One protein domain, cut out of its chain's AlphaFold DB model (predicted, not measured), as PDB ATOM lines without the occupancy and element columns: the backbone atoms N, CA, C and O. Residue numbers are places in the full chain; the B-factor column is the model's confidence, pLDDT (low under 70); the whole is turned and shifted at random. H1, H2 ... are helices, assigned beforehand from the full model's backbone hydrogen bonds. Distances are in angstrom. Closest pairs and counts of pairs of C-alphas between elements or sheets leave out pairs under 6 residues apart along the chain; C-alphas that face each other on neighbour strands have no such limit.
ATOM      1  N   PRO A  20     332.434 364.791 496.381       74.38
ATOM      2  CA  PRO A  20     332.859 363.543 497.000       74.38
ATOM      3  C   PRO A  20     332.844 362.405 495.969       74.38
ATOM      4  O   PRO A  20     331.833 362.164 495.312       74.38
ATOM      5  N   GLY A  21     333.967 361.695 495.840       71.00
ATOM      6  CA  GLY A  21     334.095 360.527 494.959       71.00
ATOM      7  C   GLY A  21     334.514 360.826 493.516       71.00
ATOM      8  O   GLY A  21     334.560 359.900 492.712       71.00
ATOM      9  N   VAL A  22     334.847 362.075 493.180       79.81
ATOM     10  CA  VAL A  22     335.417 362.432 491.871       79.81
ATOM     11  C   VAL A  22     336.935 362.560 492.009       79.81
ATOM     12  O   VAL A  22     337.423 363.349 492.819       79.81
ATOM     13  N   SER A  23     337.695 361.775 491.237       83.25
ATOM     14  CA  SER A  23     339.156 361.918 491.185       83.25
ATOM     15  C   SER A  23     339.546 363.282 490.605       83.25
ATOM     16  O   SER A  23     338.818 363.856 489.793       83.25
ATOM     17  N   LYS A  24     340.725 363.788 490.982       84.31
ATOM     18  CA  LYS A  24     341.276 365.033 490.424       84.31
ATOM     19  C   LYS A  24     341.406 364.958 488.904       84.31
ATOM     20  O   LYS A  24     341.092 365.937 488.235       84.31
ATOM     21  N   ASP A  25     341.795 363.799 488.383       85.69
ATOM     22  CA  ASP A  25     341.949 363.584 486.944       85.69
ATOM     23  C   ASP A  25     340.586 363.612 486.247       85.69
ATOM     24  O   ASP A  25     340.421 364.285 485.228       85.69
ATOM     25  N   CYS A  26     339.570 362.992 486.861       86.50
ATOM     26  CA  CYS A  26     338.206 363.029 486.345       86.50
ATOM     27  C   CYS A  26     337.652 364.454 486.293       86.50
ATOM     28  O   CYS A  26     337.084 364.886 485.292       86.50
ATOM     29  N   PHE A  27     337.862 365.214 487.365       87.50
ATOM     30  CA  PHE A  27     337.444 366.608 487.407       87.50
ATOM     31  C   PHE A  27     338.230 367.478 486.414       87.50
ATOM     32  O   PHE A  27     337.663 368.384 485.810       87.50
ATOM     33  N   GLY A  28     339.516 367.188 486.196       87.44
ATOM     34  CA  GLY A  28     340.343 367.866 485.196       87.44
ATOM     35  C   GLY A  28     339.790 367.714 483.779       87.44
ATOM     36  O   GLY A  28     339.669 368.705 483.059       87.44
ATOM     37  N   VAL A  29     339.375 366.501 483.411       87.56
ATOM     38  CA  VAL A  29     338.703 366.211 482.132       87.56
ATOM     39  C   VAL A  29     337.395 366.988 482.000       87.56
ATOM     40  O   VAL A  29     337.177 367.655 480.990       87.56
ATOM     41  N   VAL A  30     336.557 366.985 483.041       88.75
ATOM     42  CA  VAL A  30     335.305 367.761 483.061       88.75
ATOM     43  C   VAL A  30     335.571 369.255 482.852       88.75
ATOM     44  O   VAL A  30     334.901 369.901 482.048       88.75
ATOM     45  N   MET A  31     336.572 369.813 483.535       88.06
ATOM     46  CA  MET A  31     336.928 371.227 483.403       88.06
ATOM     47  C   MET A  31     337.439 371.572 482.001       88.06
ATOM     48  O   MET A  31     337.096 372.631 481.471       88.06
ATOM     49  N   LYS A  32     338.220 370.686 481.373       86.81
ATOM     50  CA  LYS A  32     338.664 370.854 479.981       86.81
ATOM     51  C   LYS A  32     337.501 370.814 478.999       86.81
ATOM     52  O   LYS A  32     337.442 371.667 478.113       86.81
ATOM     53  N   PHE A  33     336.569 369.882 479.196       87.81
ATOM     54  CA  PHE A  33     335.358 369.781 478.388       87.81
ATOM     55  C   PHE A  33     334.509 371.055 478.496       87.81
ATOM     56  O   PHE A  33     334.158 371.654 477.484       87.81
ATOM     57  N   LEU A  34     334.263 371.547 479.716       87.06
ATOM     58  CA  LEU A  34     333.529 372.800 479.949       87.06
ATOM     59  C   LEU A  34     334.236 374.036 479.379       87.06
ATOM     60  O   LEU A  34     333.580 375.013 479.021       87.06
ATOM     61  N   SER A  35     335.565 373.996 479.286       87.12
ATOM     62  CA  SER A  35     336.361 375.057 478.659       87.12
ATOM     63  C   SER A  35     336.302 375.017 477.125       87.12
ATOM     64  O   SER A  35     336.834 375.921 476.485       87.12
ATOM     65  N   GLY A  36     335.665 373.997 476.535       84.56
ATOM     66  CA  GLY A  36     335.566 373.810 475.088       84.56
ATOM     67  C   GLY A  36     336.828 373.224 474.456       84.56
ATOM     68  O   GLY A  36     337.123 373.534 473.307       84.56
ATOM     69  N   SER A  37     337.599 372.429 475.206       81.19
ATOM     70  CA  SER A  37     338.765 371.731 474.647       81.19
ATOM     71  C   SER A  37     338.322 370.637 473.677       81.19
ATOM     72  O   SER A  37     337.343 369.940 473.946       81.19
ATOM     73  N   ASP A  38     339.074 370.452 472.593       78.94
ATOM     74  CA  ASP A  38     338.855 369.350 471.657       78.94
ATOM     75  C   ASP A  38     339.064 367.988 472.340       78.94
ATOM     76  O   ASP A  38     339.880 367.849 473.258       78.94
ATOM     77  N   ILE A  39     338.358 366.968 471.846       73.75
ATOM     78  CA  ILE A  39     338.417 365.580 472.344       73.75
ATOM     79  C   ILE A  39     339.845 365.030 472.348       73.75
ATOM     80  O   ILE A  39     340.226 364.328 473.282       73.75
ATOM     81  N   GLU A  40     340.654 365.395 471.351       75.19
ATOM     82  CA  GLU A  40     342.049 364.954 471.224       75.19
ATOM     83  C   GLU A  40     342.897 365.356 472.440       75.19
ATOM     84  O   GLU A  40     343.734 364.580 472.889       75.19
ATOM     85  N   ASN A  41     342.619 366.523 473.029       81.12
ATOM     86  CA  ASN A  41     343.369 367.072 474.164       81.12
ATOM     87  C   ASN A  41     342.668 366.821 475.513       81.12
ATOM     88  O   ASN A  41     343.137 367.242 476.585       81.12
ATOM     89  N   LEU A  42     341.511 366.152 475.488       82.00
ATOM     90  CA  LEU A  42     340.677 365.928 476.665       82.00
ATOM     91  C   LEU A  42     341.446 365.140 477.732       82.00
ATOM     92  O   LEU A  42     341.460 365.516 478.908       82.00
ATOM     93  N   PHE A  43     342.187 364.123 477.295       84.31
ATOM     94  CA  PHE A  43     342.979 363.244 478.153       84.31
ATOM     95  C   PHE A  43     344.431 363.709 478.357       84.31
ATOM     96  O   PHE A  43     345.184 363.041 479.060       84.31
ATOM     97  N   ASP A  44     344.828 364.872 477.818       82.25
ATOM     98  CA  ASP A  44     346.207 365.364 477.939       82.25
ATOM     99  C   ASP A  44     346.668 365.460 479.398       82.25
ATOM    100  O   ASP A  44     346.040 366.119 480.233       82.25
ATOM    101  N   GLY A  45     347.808 364.846 479.703       79.19
ATOM    102  CA  GLY A  45     348.374 364.831 481.052       79.19
ATOM    103  C   GLY A  45     347.862 363.701 481.946       79.19
ATOM    104  O   GLY A  45     348.293 363.627 483.096       79.19
ATOM    105  N   ILE A  46     347.008 362.813 481.428       84.75
ATOM    106  CA  ILE A  46     346.652 361.546 482.072       84.75
ATOM    107  C   ILE A  46     347.415 360.427 481.366       84.75
ATOM    108  O   ILE A  46     347.403 360.330 480.141       84.75
ATOM    109  N   TYR A  47     348.101 359.594 482.144       83.56
ATOM    110  CA  TYR A  47     348.844 358.449 481.631       83.56
ATOM    111  C   TYR A  47     348.100 357.169 481.991       83.56
ATOM    112  O   TYR A  47     347.835 356.925 483.167       83.56
ATOM    113  N   PHE A  48     347.800 356.366 480.975       86.50
ATOM    114  CA  PHE A  48     347.206 355.039 481.112       86.50
ATOM    115  C   PHE A  48     348.282 353.994 480.813       86.50
ATOM    116  O   PHE A  48     349.064 354.169 479.872       86.50
ATOM    117  N   GLY A  49     348.371 352.950 481.635       81.44
ATOM    118  CA  GLY A  49     349.332 351.863 481.456       81.44
ATOM    119  C   GLY A  49     348.934 350.907 480.335       81.44
ATOM    120  O   GLY A  49     349.800 350.423 479.604       81.44
ATOM    121  N   ASP A  50     347.634 350.670 480.174       86.25
ATOM    122  CA  ASP A  50     347.058 349.804 479.151       86.25
ATOM    123  C   ASP A  50     345.689 350.317 478.654       86.25
ATOM    124  O   ASP A  50     345.154 351.334 479.111       86.25
ATOM    125  N   CYS A  51     345.133 349.627 477.653       86.62
ATOM    126  CA  CYS A  51     343.824 349.960 477.093       86.62
ATOM    127  C   CYS A  51     342.680 349.703 478.087       86.62
ATOM    128  O   CYS A  51     341.678 350.415 478.052       86.62
ATOM    129  N   ASP A  52     342.816 348.716 478.974       86.19
ATOM    130  CA  ASP A  52     341.767 348.351 479.930       86.19
ATOM    131  C   ASP A  52     341.617 349.414 481.028       86.19
ATOM    132  O   ASP A  52     340.496 349.774 481.401       86.19
ATOM    133  N   GLU A  53     342.727 349.992 481.492       87.81
ATOM    134  CA  GLU A  53     342.758 351.149 482.385       87.81
ATOM    135  C   GLU A  53     342.092 352.365 481.736       87.81
ATOM    136  O   GLU A  53     341.294 353.044 482.390       87.81
ATOM    137  N   PHE A  54     342.360 352.615 480.449       89.75
ATOM    138  CA  PHE A  54     341.704 353.690 479.704       89.75
ATOM    139  C   PHE A  54     340.187 353.475 479.610       89.75
ATOM    140  O   PHE A  54     339.408 354.361 479.963       89.75
ATOM    141  N   VAL A  55     339.749 352.282 479.203       90.00
ATOM    142  CA  VAL A  55     338.325 351.939 479.098       90.00
ATOM    143  C   VAL A  55     337.632 352.041 480.461       90.00
ATOM    144  O   VAL A  55     336.555 352.632 480.562       90.00
ATOM    145  N   SER A  56     338.257 351.531 481.525       89.75
ATOM    146  CA  SER A  56     337.733 351.632 482.893       89.75
ATOM    147  C   SER A  56     337.594 353.088 483.342       89.75
ATOM    148  O   SER A  56     336.566 353.473 483.908       89.75
ATOM    149  N   PHE A  57     338.588 353.923 483.034       90.56
ATOM    150  CA  PHE A  57     338.535 355.357 483.299       90.56
ATOM    151  C   PHE A  57     337.388 356.033 482.540       90.56
ATOM    152  O   PHE A  57     336.627 356.793 483.141       90.56
ATOM    153  N   CYS A  58     337.205 355.731 481.252       90.88
ATOM    154  CA  CYS A  58     336.104 356.276 480.459       90.88
ATOM    155  C   CYS A  58     334.732 355.848 481.000       90.88
ATOM    156  O   CYS A  58     333.846 356.692 481.112       90.88
ATOM    157  N   LEU A  59     334.555 354.585 481.407       90.56
ATOM    158  CA  LEU A  59     333.308 354.109 482.026       90.56
ATOM    159  C   LEU A  59     333.009 354.834 483.348       90.56
ATOM    160  O   LEU A  59     331.879 355.260 483.585       90.56
ATOM    161  N   GLN A  60     334.022 355.038 484.194       91.00
ATOM    162  CA  GLN A  60     333.870 355.838 485.415       91.00
ATOM    163  C   GLN A  60     333.538 357.299 485.097       91.00
ATOM    164  O   GLN A  60     332.716 357.914 485.779       91.00
ATOM    165  N   MET A  61     334.152 357.856 484.054       90.50
ATOM    166  CA  MET A  61     333.876 359.214 483.610       90.50
ATOM    167  C   MET A  61     332.449 359.365 483.091       90.50
ATOM    168  O   MET A  61     331.834 360.379 483.393       90.50
ATOM    169  N   ILE A  62     331.896 358.371 482.389       91.00
ATOM    170  CA  ILE A  62     330.495 358.380 481.942       91.00
ATOM    171  C   ILE A  62     329.565 358.535 483.148       91.00
ATOM    172  O   ILE A  62     328.721 359.424 483.150       91.00
ATOM    173  N   VAL A  63     329.785 357.769 484.224       90.75
ATOM    174  CA  VAL A  63     329.002 357.895 485.472       90.75
ATOM    175  C   VAL A  63     329.105 359.297 486.075       90.75
ATOM    176  O   VAL A  63     328.136 359.828 486.620       90.75
ATOM    177  N   ILE A  64     330.298 359.893 486.051       89.38
ATOM    178  CA  ILE A  64     330.532 361.230 486.611       89.38
ATOM    179  C   ILE A  64     329.888 362.304 485.727       89.38
ATOM    180  O   ILE A  64     329.253 363.218 486.251       89.38
ATOM    181  N   ALA A  65     330.032 362.192 484.410       90.12
ATOM    182  CA  ALA A  65     329.480 363.113 483.430       90.12
ATOM    183  C   ALA A  65     327.946 363.087 483.446       90.12
ATOM    184  O   ALA A  65     327.335 364.152 483.478       90.12
ATOM    185  N   ASP A  66     327.340 361.903 483.552       89.75
ATOM    186  CA  ASP A  66     325.894 361.726 483.707       89.75
ATOM    187  C   ASP A  66     325.376 362.394 484.995       89.75
ATOM    188  O   ASP A  66     324.463 363.220 484.969       89.75
ATOM    189  N   LYS A  67     326.060 362.187 486.131       88.88
ATOM    190  CA  LYS A  67     325.739 362.881 487.398       88.88
ATOM    191  C   LYS A  67     325.852 364.404 487.313       88.88
ATOM    192  O   LYS A  67     325.191 365.106 488.082       88.88
ATOM    193  N   LEU A  68     326.718 364.909 486.440       87.00
ATOM    194  CA  LEU A  68     326.908 366.338 486.196       87.00
ATOM    195  C   LEU A  68     326.008 366.874 485.072       87.00
ATOM    196  O   LEU A  68     326.061 368.075 484.806       87.00
ATOM    197  N   LEU A  69     325.167 366.022 484.470       88.94
ATOM    198  CA  LEU A  69     324.289 366.339 483.339       88.94
ATOM    199  C   LEU A  69     325.065 366.875 482.126       88.94
ATOM    200  O   LEU A  69     324.667 367.844 481.479       88.94
ATOM    201  N   LEU A  70     326.224 366.272 481.854       88.75
ATOM    202  CA  LEU A  70     327.082 366.588 480.715       88.75
ATOM    203  C   LEU A  70     326.879 365.557 479.601       88.75
ATOM    204  O   LEU A  70     327.796 364.805 479.273       88.75
ATOM    205  N   ASP A  71     325.688 365.552 479.003       88.19
ATOM    206  CA  ASP A  71     325.286 364.577 477.973       88.19
ATOM    207  C   ASP A  71     326.274 364.526 476.796       88.19
ATOM    208  O   ASP A  71     326.642 363.456 476.318       88.19
ATOM    209  N   GLY A  72     326.790 365.688 476.378       88.12
ATOM    210  CA  GLY A  72     327.799 365.759 475.320       88.12
ATOM    211  C   GLY A  72     329.099 365.040 475.689       88.12
ATOM    212  O   GLY A  72     329.681 364.364 474.854       88.12
ATOM    213  N   LEU A  73     329.541 365.116 476.948       88.06
ATOM    214  CA  LEU A  73     330.743 364.406 477.393       88.06
ATOM    215  C   LEU A  73     330.488 362.897 477.477       88.06
ATOM    216  O   LEU A  73     331.354 362.109 477.106       88.06
ATOM    217  N   VAL A  74     329.296 362.493 477.924       90.69
ATOM    218  CA  VAL A  74     328.866 361.085 477.932       90.69
ATOM    219  C   VAL A  74     328.903 360.500 476.519       90.69
ATOM    220  O   VAL A  74     329.402 359.392 476.320       90.69
ATOM    221  N   ASP A  75     328.425 361.251 475.533       89.88
ATOM    222  CA  ASP A  75     328.445 360.851 474.128       89.88
ATOM    223  C   ASP A  75     329.864 360.673 473.578       89.88
ATOM    224  O   ASP A  75     330.158 359.650 472.952       89.88
ATOM    225  N   GLU A  76     330.755 361.628 473.845       89.25
ATOM    226  CA  GLU A  76     332.143 361.555 473.377       89.25
ATOM    227  C   GLU A  76     332.915 360.403 474.029       89.25
ATOM    228  O   GLU A  76     333.691 359.708 473.370       89.25
ATOM    229  N   LEU A  77     332.672 360.134 475.313       90.56
ATOM    230  CA  LEU A  77     333.295 359.010 476.015       90.56
ATOM    231  C   LEU A  77     332.836 357.661 475.455       90.56
ATOM    232  O   LEU A  77     333.659 356.762 475.281       90.56
ATOM    233  N   GLN A  78     331.548 357.519 475.126       90.44
ATOM    234  CA  GLN A  78     331.039 356.317 474.456       90.44
ATOM    235  C   GLN A  78     331.698 356.119 473.085       90.44
ATOM    236  O   GLN A  78     332.006 354.986 472.708       90.44
ATOM    237  N   LEU A  79     331.951 357.209 472.356       87.94
ATOM    238  CA  LEU A  79     332.630 357.169 471.064       87.94
ATOM    239  C   LEU A  79     334.104 356.768 471.202       87.94
ATOM    240  O   LEU A  79     334.574 355.971 470.396       87.94
ATOM    241  N   CYS A  80     334.792 357.242 472.245       87.94
ATOM    242  CA  CYS A  80     336.166 356.838 472.551       87.94
ATOM    243  C   CYS A  80     336.268 355.338 472.863       87.94
ATOM    244  O   CYS A  80     337.200 354.687 472.407       87.94
ATOM    245  N   ILE A  81     335.312 354.773 473.614       89.25
ATOM    246  CA  ILE A  81     335.332 353.349 473.992       89.25
ATOM    247  C   ILE A  81     335.071 352.435 472.783       89.25
ATOM    248  O   ILE A  81     335.599 351.324 472.746       89.25
ATOM    249  N   LYS A  82     334.286 352.877 471.787       85.94
ATOM    250  CA  LYS A  82     333.839 352.007 470.680       85.94
ATOM    251  C   LYS A  82     335.005 351.335 469.935       85.94
ATOM    252  O   LYS A  82     334.870 350.197 469.498       85.94
ATOM    253  N   ASP A  83     336.129 352.039 469.793       85.19
ATOM    254  CA  ASP A  83     337.277 351.590 469.000       85.19
ATOM    255  C   ASP A  83     338.117 350.535 469.746       85.19
ATOM    256  O   ASP A  83     338.947 349.860 469.141       85.19
ATOM    257  N   PHE A  84     337.859 350.341 471.043       86.81
ATOM    258  CA  PHE A  84     338.516 349.345 471.893       86.81
ATOM    259  C   PHE A  84     337.667 348.083 472.104       86.81
ATOM    260  O   PHE A  84     338.070 347.197 472.858       86.81
ATOM    261  N   ILE A  85     336.501 347.968 471.458       86.25
ATOM    262  CA  ILE A  85     335.653 346.775 471.553       86.25
ATOM    263  C   ILE A  85     336.344 345.594 470.852       86.25
ATOM    264  O   ILE A  85     336.686 345.658 469.671       86.25
TER     265      ILE A  85
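Overview. This is residues 20 to 85 of the 208 residues of the protein "Putative ankyrin repeat protein" of Brettanomyces bruxellensis AWRI1499 (UniProt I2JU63). Two helices, H2 and H3, lie side by side as a helical hairpin, and a third, H1, is set steeply to both of them near the hairpin's turn. A long stretch with no named element, residues 35 to 50, runs from the end of H1 to the beginning of H2, at the other end of the hairpin. The printed part has 66 residues, with three named helices in the order H1, H2, H3 and no named strand; the class is all helix. The whole is compact, with a radius of gyration of the C-alphas of 11.0 A, and rounded, with spans of 26 by 23 by 21 A.

Arrangement. The longest helix is H2, residues 51 to 67. It touches H3, residues 71 to 82, with 16 pairs of C-alphas within 8 A; the closest are those of Ile 62 and Val 74, 5.1 A apart. H2 and H3 form a helical hairpin: they run opposite ways at a shallow tilt of 18 degrees, and their centres are 9.4 A apart. H1, residues 24 to 34, and H2 only just touch, with 3 pairs of C-alphas within 8 A, and H2 does so with residues 61 to 65 alone. The closest C-alphas of this pair are those of Cys 26 and Met 61, 6.4 A apart. H1 and H2 run the same way at a steep tilt of 63 degrees. H1 and H3 are close but not clearly touching: their closest C-alphas, those of Phe 33 and Leu 73, are 7.2 A apart. These two run opposite ways at a steep tilt of 65 degrees. In H1, H2 and H3 every O i to N i+4 pair is within hydrogen-bond range.

Along the chain. H2 measures 24.5 A from C-alpha 51 at (343.824, 349.960, 477.093) to C-alpha 67 at (325.739, 362.881, 487.398). H3, residues 71 to 82, measures 16.9 A and ends with C-alpha 82 at (333.839, 352.007, 470.680). H1, residues 24 to 34, measures 15.2 A and begins with C-alpha 24 at (341.276, 365.033, 490.424).

Size, cuts and confidence. The two C-alphas farthest apart, those of Pro 20 and Asp 83, are 30.8 A from each other. The printed part has no cut. The link from H1 to H2, with 16 residues, is long, and its C-alphas lie 7 to 16 A from the mean of the C-alphas. The link from H2 to H3, with 3 residues, is tight. The mean pLDDT of the printed part is 86.2, and no printed residue is under 70.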